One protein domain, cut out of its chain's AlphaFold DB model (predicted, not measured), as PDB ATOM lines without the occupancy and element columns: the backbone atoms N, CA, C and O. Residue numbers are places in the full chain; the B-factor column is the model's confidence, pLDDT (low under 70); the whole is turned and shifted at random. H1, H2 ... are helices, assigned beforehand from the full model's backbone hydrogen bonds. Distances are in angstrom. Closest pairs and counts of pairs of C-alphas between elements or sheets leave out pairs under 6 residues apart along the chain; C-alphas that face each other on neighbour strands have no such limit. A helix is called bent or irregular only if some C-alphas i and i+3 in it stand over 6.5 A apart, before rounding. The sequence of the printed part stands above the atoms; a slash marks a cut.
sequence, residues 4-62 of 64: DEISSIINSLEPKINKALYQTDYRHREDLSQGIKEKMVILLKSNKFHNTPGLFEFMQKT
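Overview. This is residues 4 to 62 of the 64 residues of an uncharacterized protein of Domibacillus enclensis (UniProt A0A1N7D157). A kinked helix, H1, and a long helix, H2, make a helical hairpin, and a small tail holding the short helices H3 and H4 runs from the end of H2 across the open end of the hairpin toward H1. The hairpin makes the length of the domain, while residues 46 to 57, with H3 and part of H4, stick out from it and stand free. The printed part has 59 residues with four named helices, in the order H1, H2, H3, H4, and no named strand; the class is all helix. The whole is only just compact, close to loose, with a radius of gyration of the C-alphas of 12.3 A, and its elongated outline spans 35 by 22 by 21 A.

Along the chain. The longest helix by residues is H2, residues 26 to 45, and it measures 29.6 A from first to last C-alpha. C-alpha 26 is at (-54.333, 10.685, 134.023) and C-alpha 45 is at (-67.235, 4.471, 108.171). H2 is irregular: C-alphas 27 and 30 are 7.5 A apart. Before it comes H1, residues 4 to 21, with 24.2 A from first to last C-alpha; C-alpha 4 is at (-57.624, -3.275, 108.671). H1 has a kink of 50 degrees near residue 15 and is irregular, with C-alphas 12 and 15 at 7.2 A from each other. After H2 comes H3, residues 48 to 51, four residues long; it is irregular, but only just, with C-alphas 48 and 51 at 6.52 A from each other. The last element is H4, residues 55 to 60, 8.8 A from first to last C-alpha, and C-alpha 60 is at (-52.104, 9.800, 100.759).

Arrangement. H2 touches H1, with 10 pairs of C-alphas within 8 A. The closest C-alphas of the two are those of Leu 21 and Arg 29, 5.8 A apart, and the centres are 10.0 A apart. They run opposite ways at a shallow tilt of 34.7 degrees, only just short of steep, and form a helical hairpin. H2 and H3 are close but not clearly touching, the closest C-alphas being those of Leu 43 and Phe 49, 7.5 A apart. H3 and H4 touch only at the corner by their link, and only just, with 3 pairs of C-alphas within 8 A; the closest are those of Phe 49 and Phe 56, 7.3 A apart. H4 and H1 are close but not clearly touching: the closest C-alphas, those of Ile 9 and Met 59, are 7.5 A apart. These two helices run opposite ways at a steep tilt of 53 degrees. H1 and H3 are apart, and H2 and H4 are apart. In H4 each pair of O i and N i+4 is within hydrogen-bond range, against 12 of 14 in H1 and 14 of 16 in H2. H3 is too short for such a pair, and its one pair of O i and N i+3 is not within range.

Size, cuts and confidence. The two C-alphas farthest apart are those of Arg 27 and His 50, at 35.4 A, while the first and last printed C-alphas, of Asp 4 and Thr 62, are 14.3 A apart. Without residues 46 to 57, the body of 47 residues spans 33 by 20 by 14 A. The printed part has no cut. The links from H1 to H2, from H2 to H3 and from H3 to H4 are tight, and no link is long. The mean pLDDT of the printed part is 85.4; it is under 70 at 14 residues, namely 47 to 56 and 59 to 62. The mean is 93 for H2 and 92 for H1, against 62 for H3 and 69 for H4.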
ATOM      1  N   ASP A   4     -59.090  -3.315 108.637       91.69
ATOM      2  CA  ASP A   4     -57.624  -3.275 108.671       91.69
ATOM      3  C   ASP A   4     -57.094  -1.896 108.259       91.69
ATOM      4  O   ASP A   4     -56.245  -1.331 108.948       91.69
ATOM      5  N   GLU A   5     -57.665  -1.296 107.208       88.50
ATOM      6  CA  GLU A   5     -57.324   0.071 106.787       88.50
ATOM      7  C   GLU A   5     -57.662   1.089 107.890       88.50
ATOM      8  O   GLU A   5     -56.864   1.969 108.210       88.50
ATOM      9  N   ILE A   6     -58.835   0.946 108.523       90.06
ATOM     10  CA  ILE A   6     -59.261   1.797 109.646       90.06
ATOM     11  C   ILE A   6     -58.290   1.670 110.821       90.06
ATOM     12  O   ILE A   6     -57.894   2.679 111.410       90.06
ATOM     13  N   SER A   7     -57.899   0.441 111.157       92.19
ATOM     14  CA  SER A   7     -56.971   0.176 112.257       92.19
ATOM     15  C   SER A   7     -55.593   0.765 111.971       92.19
ATOM     16  O   SER A   7     -55.007   1.388 112.852       92.19
ATOM     17  N   SER A   8     -55.108   0.650 110.733       91.62
ATOM     18  CA  SER A   8     -53.833   1.238 110.321       91.62
ATOM     19  C   SER A   8     -53.825   2.762 110.484       91.62
ATOM     20  O   SER A   8     -52.942   3.300 111.147       91.62
ATOM     21  N   ILE A   9     -54.872   3.459 110.020       90.12
ATOM     22  CA  ILE A   9     -55.004   4.918 110.197       90.12
ATOM     23  C   ILE A   9     -55.014   5.316 111.674       90.12
ATOM     24  O   ILE A   9     -54.347   6.278 112.066       90.12
ATOM     25  N   ILE A  10     -55.791   4.606 112.497       91.62
ATOM     26  CA  ILE A  10     -55.877   4.891 113.934       91.62
ATOM     27  C   ILE A  10     -54.503   4.710 114.588       91.62
ATOM     28  O   ILE A  10     -54.080   5.586 115.345       91.62
ATOM     29  N   ASN A  11     -53.779   3.642 114.248       92.31
ATOM     30  CA  ASN A  11     -52.438   3.375 114.766       92.31
ATOM     31  C   ASN A  11     -51.437   4.460 114.335       92.31
ATOM     32  O   ASN A  11     -50.669   4.952 115.161       92.31
ATOM     33  N   SER A  12     -51.485   4.924 113.082       91.31
ATOM     34  CA  SER A  12     -50.635   6.031 112.607       91.31
ATOM     35  C   SER A  12     -50.900   7.353 113.341       91.31
ATOM     36  O   SER A  12     -50.021   8.214 113.423       91.31
ATOM     37  N   LEU A  13     -52.108   7.540 113.880       91.06
ATOM     38  CA  LEU A  13     -52.504   8.735 114.630       91.06
ATOM     39  C   LEU A  13     -52.295   8.604 116.143       91.06
ATOM     40  O   LEU A  13     -52.329   9.619 116.845       91.06
ATOM     41  N   GLU A  14     -52.002   7.407 116.648       92.31
ATOM     42  CA  GLU A  14     -51.798   7.135 118.071       92.31
ATOM     43  C   GLU A  14     -50.755   8.053 118.741       92.31
ATOM     44  O   GLU A  14     -51.050   8.588 119.814       92.31
ATOM     45  N   PRO A  15     -49.604   8.389 118.119       92.88
ATOM     46  CA  PRO A  15     -48.664   9.350 118.701       92.88
ATOM     47  C   PRO A  15     -49.277  10.742 118.928       92.88
ATOM     48  O   PRO A  15     -48.974  11.411 119.918       92.88
ATOM     49  N   LYS A  16     -50.166  11.186 118.026       91.75
ATOM     50  CA  LYS A  16     -50.859  12.477 118.143       91.75
ATOM     51  C   LYS A  16     -51.948  12.429 119.212       91.75
ATOM     52  O   LYS A  16     -52.068  13.380 119.982       91.75
ATOM     53  N   ILE A  17     -52.690  11.321 119.283       92.62
ATOM     54  CA  ILE A  17     -53.707  11.076 120.315       92.62
ATOM     55  C   ILE A  17     -53.046  11.102 121.696       92.62
ATOM     56  O   ILE A  17     -53.445  11.884 122.556       92.62
ATOM     57  N   ASN A  18     -51.959  10.351 121.877       93.06
ATOM     58  CA  ASN A  18     -51.231  10.290 123.142       93.06
ATOM     59  C   ASN A  18     -50.690  11.662 123.559       93.06
ATOM     60  O   ASN A  18     -50.852  12.064 124.710       93.06
ATOM     61  N   LYS A  19     -50.118  12.431 122.622       95.19
ATOM     62  CA  LYS A  19     -49.647  13.800 122.894       95.19
ATOM     63  C   LYS A  19     -50.761  14.720 123.409       95.19
ATOM     64  O   LYS A  19     -50.497  15.562 124.267       95.19
ATOM     65  N   ALA A  20     -51.982  14.583 122.894       93.06
ATOM     66  CA  ALA A  20     -53.130  15.349 123.371       93.06
ATOM     67  C   ALA A  20     -53.595  14.871 124.758       93.06
ATOM     68  O   ALA A  20     -53.801  15.689 125.649       93.06
ATOM     69  N   LEU A  21     -53.676  13.554 124.977       95.31
ATOM     70  CA  LEU A  21     -54.084  12.962 126.259       95.31
ATOM     71  C   LEU A  21     -53.108  13.256 127.404       95.31
ATOM     72  O   LEU A  21     -53.510  13.346 128.561       95.31
ATOM     73  N   TYR A  22     -51.822  13.470 127.119       94.75
ATOM     74  CA  TYR A  22     -50.873  13.898 128.151       94.75
ATOM     75  C   TYR A  22     -51.202  15.270 128.756       94.75
ATOM     76  O   TYR A  22     -50.750  15.558 129.863       94.75
ATOM     77  N   GLN A  23     -52.024  16.081 128.083       93.38
ATOM     78  CA  GLN A  23     -52.510  17.371 128.582       93.38
ATOM     79  C   GLN A  23     -53.791  17.239 129.424       93.38
ATOM     80  O   GLN A  23     -54.302  18.240 129.918       93.38
ATOM     81  N   THR A  24     -54.314  16.022 129.599       93.56
ATOM     82  CA  THR A  24     -55.492  15.735 130.424       93.56
ATOM     83  C   THR A  24     -55.102  15.009 131.710       93.56
ATOM     84  O   THR A  24     -53.994  14.470 131.844       93.56
ATOM     85  N   ASP A  25     -56.045  14.960 132.654       94.56
ATOM     86  CA  ASP A  25     -55.913  14.176 133.881       94.56
ATOM     87  C   ASP A  25     -55.696  12.694 133.553       94.56
ATOM     88  O   ASP A  25     -56.416  12.120 132.730       94.56
ATOM     89  N   TYR A  26     -54.707  12.084 134.211       93.75
ATOM     90  CA  TYR A  26     -54.333  10.685 134.023       93.75
ATOM     91  C   TYR A  26     -55.512   9.723 134.202       93.75
ATOM     92  O   TYR A  26     -55.647   8.787 133.417       93.75
ATOM     93  N   ARG A  27     -56.400   9.993 135.166       96.38
ATOM     94  CA  ARG A  27     -57.551   9.139 135.507       96.38
ATOM     95  C   ARG A  27     -58.563   9.003 134.375       96.38
ATOM     96  O   ARG A  27     -59.348   8.069 134.384       96.38
ATOM     97  N   HIS A  28     -58.550   9.929 133.419       93.44
ATOM     98  CA  HIS A  28     -59.490   9.945 132.300       93.44
ATOM     99  C   HIS A  28     -58.838   9.562 130.968       93.44
ATOM    100  O   HIS A  28     -59.528   9.498 129.956       93.44
ATOM    101  N   ARG A  29     -57.519   9.330 130.920       94.75
ATOM    102  CA  ARG A  29     -56.801   9.145 129.644       94.75
ATOM    103  C   ARG A  29     -57.253   7.915 128.876       94.75
ATOM    104  O   ARG A  29     -57.341   7.989 127.656       94.75
ATOM    105  N   GLU A  30     -57.516   6.813 129.569       94.88
ATOM    106  CA  GLU A  30     -57.961   5.570 128.941       94.88
ATOM    107  C   GLU A  30     -59.340   5.747 128.294       94.88
ATOM    108  O   GLU A  30     -59.477   5.562 127.083       94.88
ATOM    109  N   ASP A  31     -60.314   6.242 129.061       96.56
ATOM    110  CA  ASP A  31     -61.667   6.529 128.571       96.56
ATOM    111  C   ASP A  31     -61.659   7.532 127.413       96.56
ATOM    112  O   ASP A  31     -62.317   7.338 126.388       96.56
ATOM    113  N   LEU A  32     -60.875   8.608 127.539       96.38
ATOM    114  CA  LEU A  32     -60.735   9.617 126.492       96.38
ATOM    115  C   LEU A  32     -60.073   9.039 125.236       96.38
ATOM    116  O   LEU A  32     -60.503   9.358 124.128       96.38
ATOM    117  N   SER A  33     -59.063   8.178 125.386       95.75
ATOM    118  CA  SER A  33     -58.423   7.477 124.267       95.75
ATOM    119  C   SER A  33     -59.437   6.629 123.511       95.75
ATOM    120  O   SER A  33     -59.561   6.753 122.290       95.75
ATOM    121  N   GLN A  34     -60.223   5.832 124.236       95.50
ATOM    122  CA  GLN A  34     -61.234   4.978 123.632       95.50
ATOM    123  C   GLN A  34     -62.324   5.800 122.938       95.50
ATOM    124  O   GLN A  34     -62.654   5.522 121.786       95.50
ATOM    125  N   GLY A  35     -62.809   6.870 123.571       96.56
ATOM    126  CA  GLY A  35     -63.796   7.765 122.965       96.56
ATOM    127  C   GLY A  35     -63.285   8.462 121.697       96.56
ATOM    128  O   GLY A  35     -64.048   8.665 120.748       96.56
ATOM    129  N   ILE A  36     -61.994   8.809 121.635       94.44
ATOM    130  CA  ILE A  36     -61.368   9.341 120.414       94.44
ATOM    131  C   ILE A  36     -61.338   8.265 119.323       94.44
ATOM    132  O   ILE A  36     -61.798   8.527 118.209       94.44
ATOM    133  N   LYS A  37     -60.851   7.057 119.636       94.62
ATOM    134  CA  LYS A  37     -60.770   5.936 118.684       94.62
ATOM    135  C   LYS A  37     -62.153   5.574 118.130       94.62
ATOM    136  O   LYS A  37     -62.313   5.429 116.920       94.62
ATOM    137  N   GLU A  38     -63.173   5.529 118.977       95.50
ATOM    138  CA  GLU A  38     -64.550   5.217 118.585       95.50
ATOM    139  C   GLU A  38     -65.134   6.275 117.634       95.50
ATOM    140  O   GLU A  38     -65.673   5.945 116.573       95.50
ATOM    141  N   LYS A  39     -64.930   7.567 117.935       92.31
ATOM    142  CA  LYS A  39     -65.321   8.665 117.036       92.31
ATOM    143  C   LYS A  39     -64.589   8.611 115.700       92.31
ATOM    144  O   LYS A  39     -65.200   8.900 114.674       92.31
ATOM    145  N   MET A  40     -63.312   8.230 115.692       90.56
ATOM    146  CA  MET A  40     -62.550   8.045 114.457       90.56
ATOM    147  C   MET A  40     -63.113   6.901 113.617       90.56
ATOM    148  O   MET A  40     -63.281   7.087 112.419       90.56
ATOM    149  N   VAL A  41     -63.474   5.761 114.214       91.62
ATOM    150  CA  VAL A  41     -64.121   4.652 113.489       91.62
ATOM    151  C   VAL A  41     -65.461   5.088 112.892       91.62
ATOM    152  O   VAL A  41     -65.723   4.820 111.719       91.62
ATOM    153  N   ILE A  42     -66.302   5.774 113.674       91.31
ATOM    154  CA  ILE A  42     -67.597   6.294 113.203       91.31
ATOM    155  C   ILE A  42     -67.382   7.245 112.033       91.31
ATOM    156  O   ILE A  42     -68.044   7.112 111.001       91.31
ATOM    157  N   LEU A  43     -66.433   8.175 112.181       87.38
ATOM    158  CA  LEU A  43     -66.039   9.066 111.106       87.38
ATOM    159  C   LEU A  43     -65.659   8.211 109.893       87.38
ATOM    160  O   LEU A  43     -66.332   8.381 108.882       87.38
ATOM    161  N   LEU A  44     -64.706   7.261 110.034       86.44
ATOM    162  CA  LEU A  44     -64.053   6.422 108.991       86.44
ATOM    163  C   LEU A  44     -65.036   5.577 108.190       86.44
ATOM    164  O   LEU A  44     -64.861   5.374 106.989       86.44
ATOM    165  N   LYS A  45     -66.142   5.195 108.820       86.88
ATOM    166  CA  LYS A  45     -67.235   4.471 108.171       86.88
ATOM    167  C   LYS A  45     -68.293   5.377 107.540       86.88
ATOM    168  O   LYS A  45     -69.013   4.930 106.655       86.88
ATOM    169  N   SER A  46     -68.403   6.638 107.960       84.56
ATOM    170  CA  SER A  46     -69.503   7.529 107.558       84.56
ATOM    171  C   SER A  46     -69.368   8.173 106.170       84.56
ATOM    172  O   SER A  46     -70.249   8.936 105.784       84.56
ATOM    173  N   ASN A  47     -68.293   7.911 105.411       67.69
ATOM    174  CA  ASN A  47     -68.005   8.532 104.102       67.69
ATOM    175  C   ASN A  47     -68.024  10.082 104.083       67.69
ATOM    176  O   ASN A  47     -67.940  10.695 103.022       67.69
ATOM    177  N   LYS A  48     -68.062  10.745 105.248       67.19
ATOM    178  CA  LYS A  48     -68.012  12.213 105.383       67.19
ATOM    179  C   LYS A  48     -66.603  12.798 105.168       67.19
ATOM    180  O   LYS A  48     -66.403  13.992 105.361       67.19
ATOM    181  N   PHE A  49     -65.635  11.976 104.753       64.75
ATOM    182  CA  PHE A  49     -64.220  12.342 104.571       64.75
ATOM    183  C   PHE A  49     -63.937  13.289 103.442       64.75
ATOM    184  O   PHE A  49     -62.946  14.011 103.502       64.75
ATOM    185  N   HIS A  50     -64.779  13.264 102.414       58.69
ATOM    186  CA  HIS A  50     -64.507  13.985 101.179       58.69
ATOM    187  C   HIS A  50     -64.399  15.503 101.415       58.69
ATOM    188  O   HIS A  50     -63.827  16.207 100.594       58.69
ATOM    189  N   ASN A  51     -64.881  15.987 102.569       58.72
ATOM    190  CA  ASN A  51     -64.907  17.396 102.939       58.72
ATOM    191  C   ASN A  51     -63.978  17.762 104.110       58.72
ATOM    192  O   ASN A  51     -64.141  18.853 104.651       58.72
ATOM    193  N   THR A  52     -63.040  16.902 104.531       67.12
ATOM    194  CA  THR A  52     -62.076  17.234 105.602       67.12
ATOM    195  C   THR A  52     -60.683  17.476 105.006       67.12
ATOM    196  O   THR A  52     -59.926  16.514 104.818       67.12
ATOM    197  N   PRO A  53     -60.305  18.740 104.722       60.91
ATOM    198  CA  PRO A  53     -58.973  19.073 104.226       60.91
ATOM    199  C   PRO A  53     -57.904  18.647 105.243       60.91
ATOM    200  O   PRO A  53     -58.097  18.780 106.452       60.91
ATOM    201  N   GLY A  54     -56.786  18.099 104.767       69.00
ATOM    202  CA  GLY A  54     -55.652  17.667 105.596       69.00
ATOM    203  C   GLY A  54     -55.684  16.210 106.082       69.00
ATOM    204  O   GLY A  54     -54.625  15.594 106.175       69.00
ATOM    205  N   LEU A  55     -56.854  15.605 106.336       68.81
ATOM    206  CA  LEU A  55     -56.921  14.173 106.688       68.81
ATOM    207  C   LEU A  55     -56.721  13.278 105.455       68.81
ATOM    208  O   LEU A  55     -56.000  12.288 105.521       68.81
ATOM    209  N   PHE A  56     -57.301  13.664 104.318       66.25
ATOM    210  CA  PHE A  56     -57.095  12.970 103.046       66.25
ATOM    211  C   PHE A  56     -55.632  13.052 102.577       66.25
ATOM    212  O   PHE A  56     -55.045  12.051 102.180       66.25
ATOM    213  N   GLU A  57     -55.005  14.223 102.716       70.69
ATOM    214  CA  GLU A  57     -53.576  14.422 102.430       70.69
ATOM    215  C   GLU A  57     -52.677  13.595 103.360       70.69
ATOM    216  O   GLU A  57     -51.636  13.095 102.942       70.69
ATOM    217  N   PHE A  58     -53.078  13.440 104.628       72.44
ATOM    218  CA  PHE A  58     -52.389  12.571 105.577       72.44
ATOM    219  C   PHE A  58     -52.462  11.101 105.148       72.44
ATOM    220  O   PHE A  58     -51.436  10.426 105.172       72.44
ATOM    221  N   MET A  59     -53.627  10.623 104.701       68.38
ATOM    222  CA  MET A  59     -53.782   9.255 104.191       68.38
ATOM    223  C   MET A  59     -52.906   9.010 102.956       68.38
ATOM    224  O   MET A  59     -52.121   8.070 102.958       68.38
ATOM    225  N   GLN A  60     -52.930   9.917 101.972       68.12
ATOM    226  CA  GLN A  60     -52.104   9.800 100.759       68.12
ATOM    227  C   GLN A  60     -50.593   9.789 101.033       68.12
ATOM    228  O   GLN A  60     -49.836   9.184 100.284       68.12
ATOM    229  N   LYS A  61     -50.135  10.472 102.090       67.81
ATOM    230  CA  LYS A  61     -48.717  10.484 102.488       67.81
ATOM    231  C   LYS A  61     -48.272   9.231 103.240       67.81
ATOM    232  O   LYS A  61     -47.074   9.082 103.462       67.81
ATOM    233  N   THR A  62     -49.205   8.393 103.685       57.16
ATOM    234  CA  THR A  62     -48.919   7.270 104.591       57.16
ATOM    235  C   THR A  62     -48.934   5.909 103.870       57.16
ATOM    236  O   THR A  62     -48.894   4.889 104.543       57.16
TER     237      THR A  62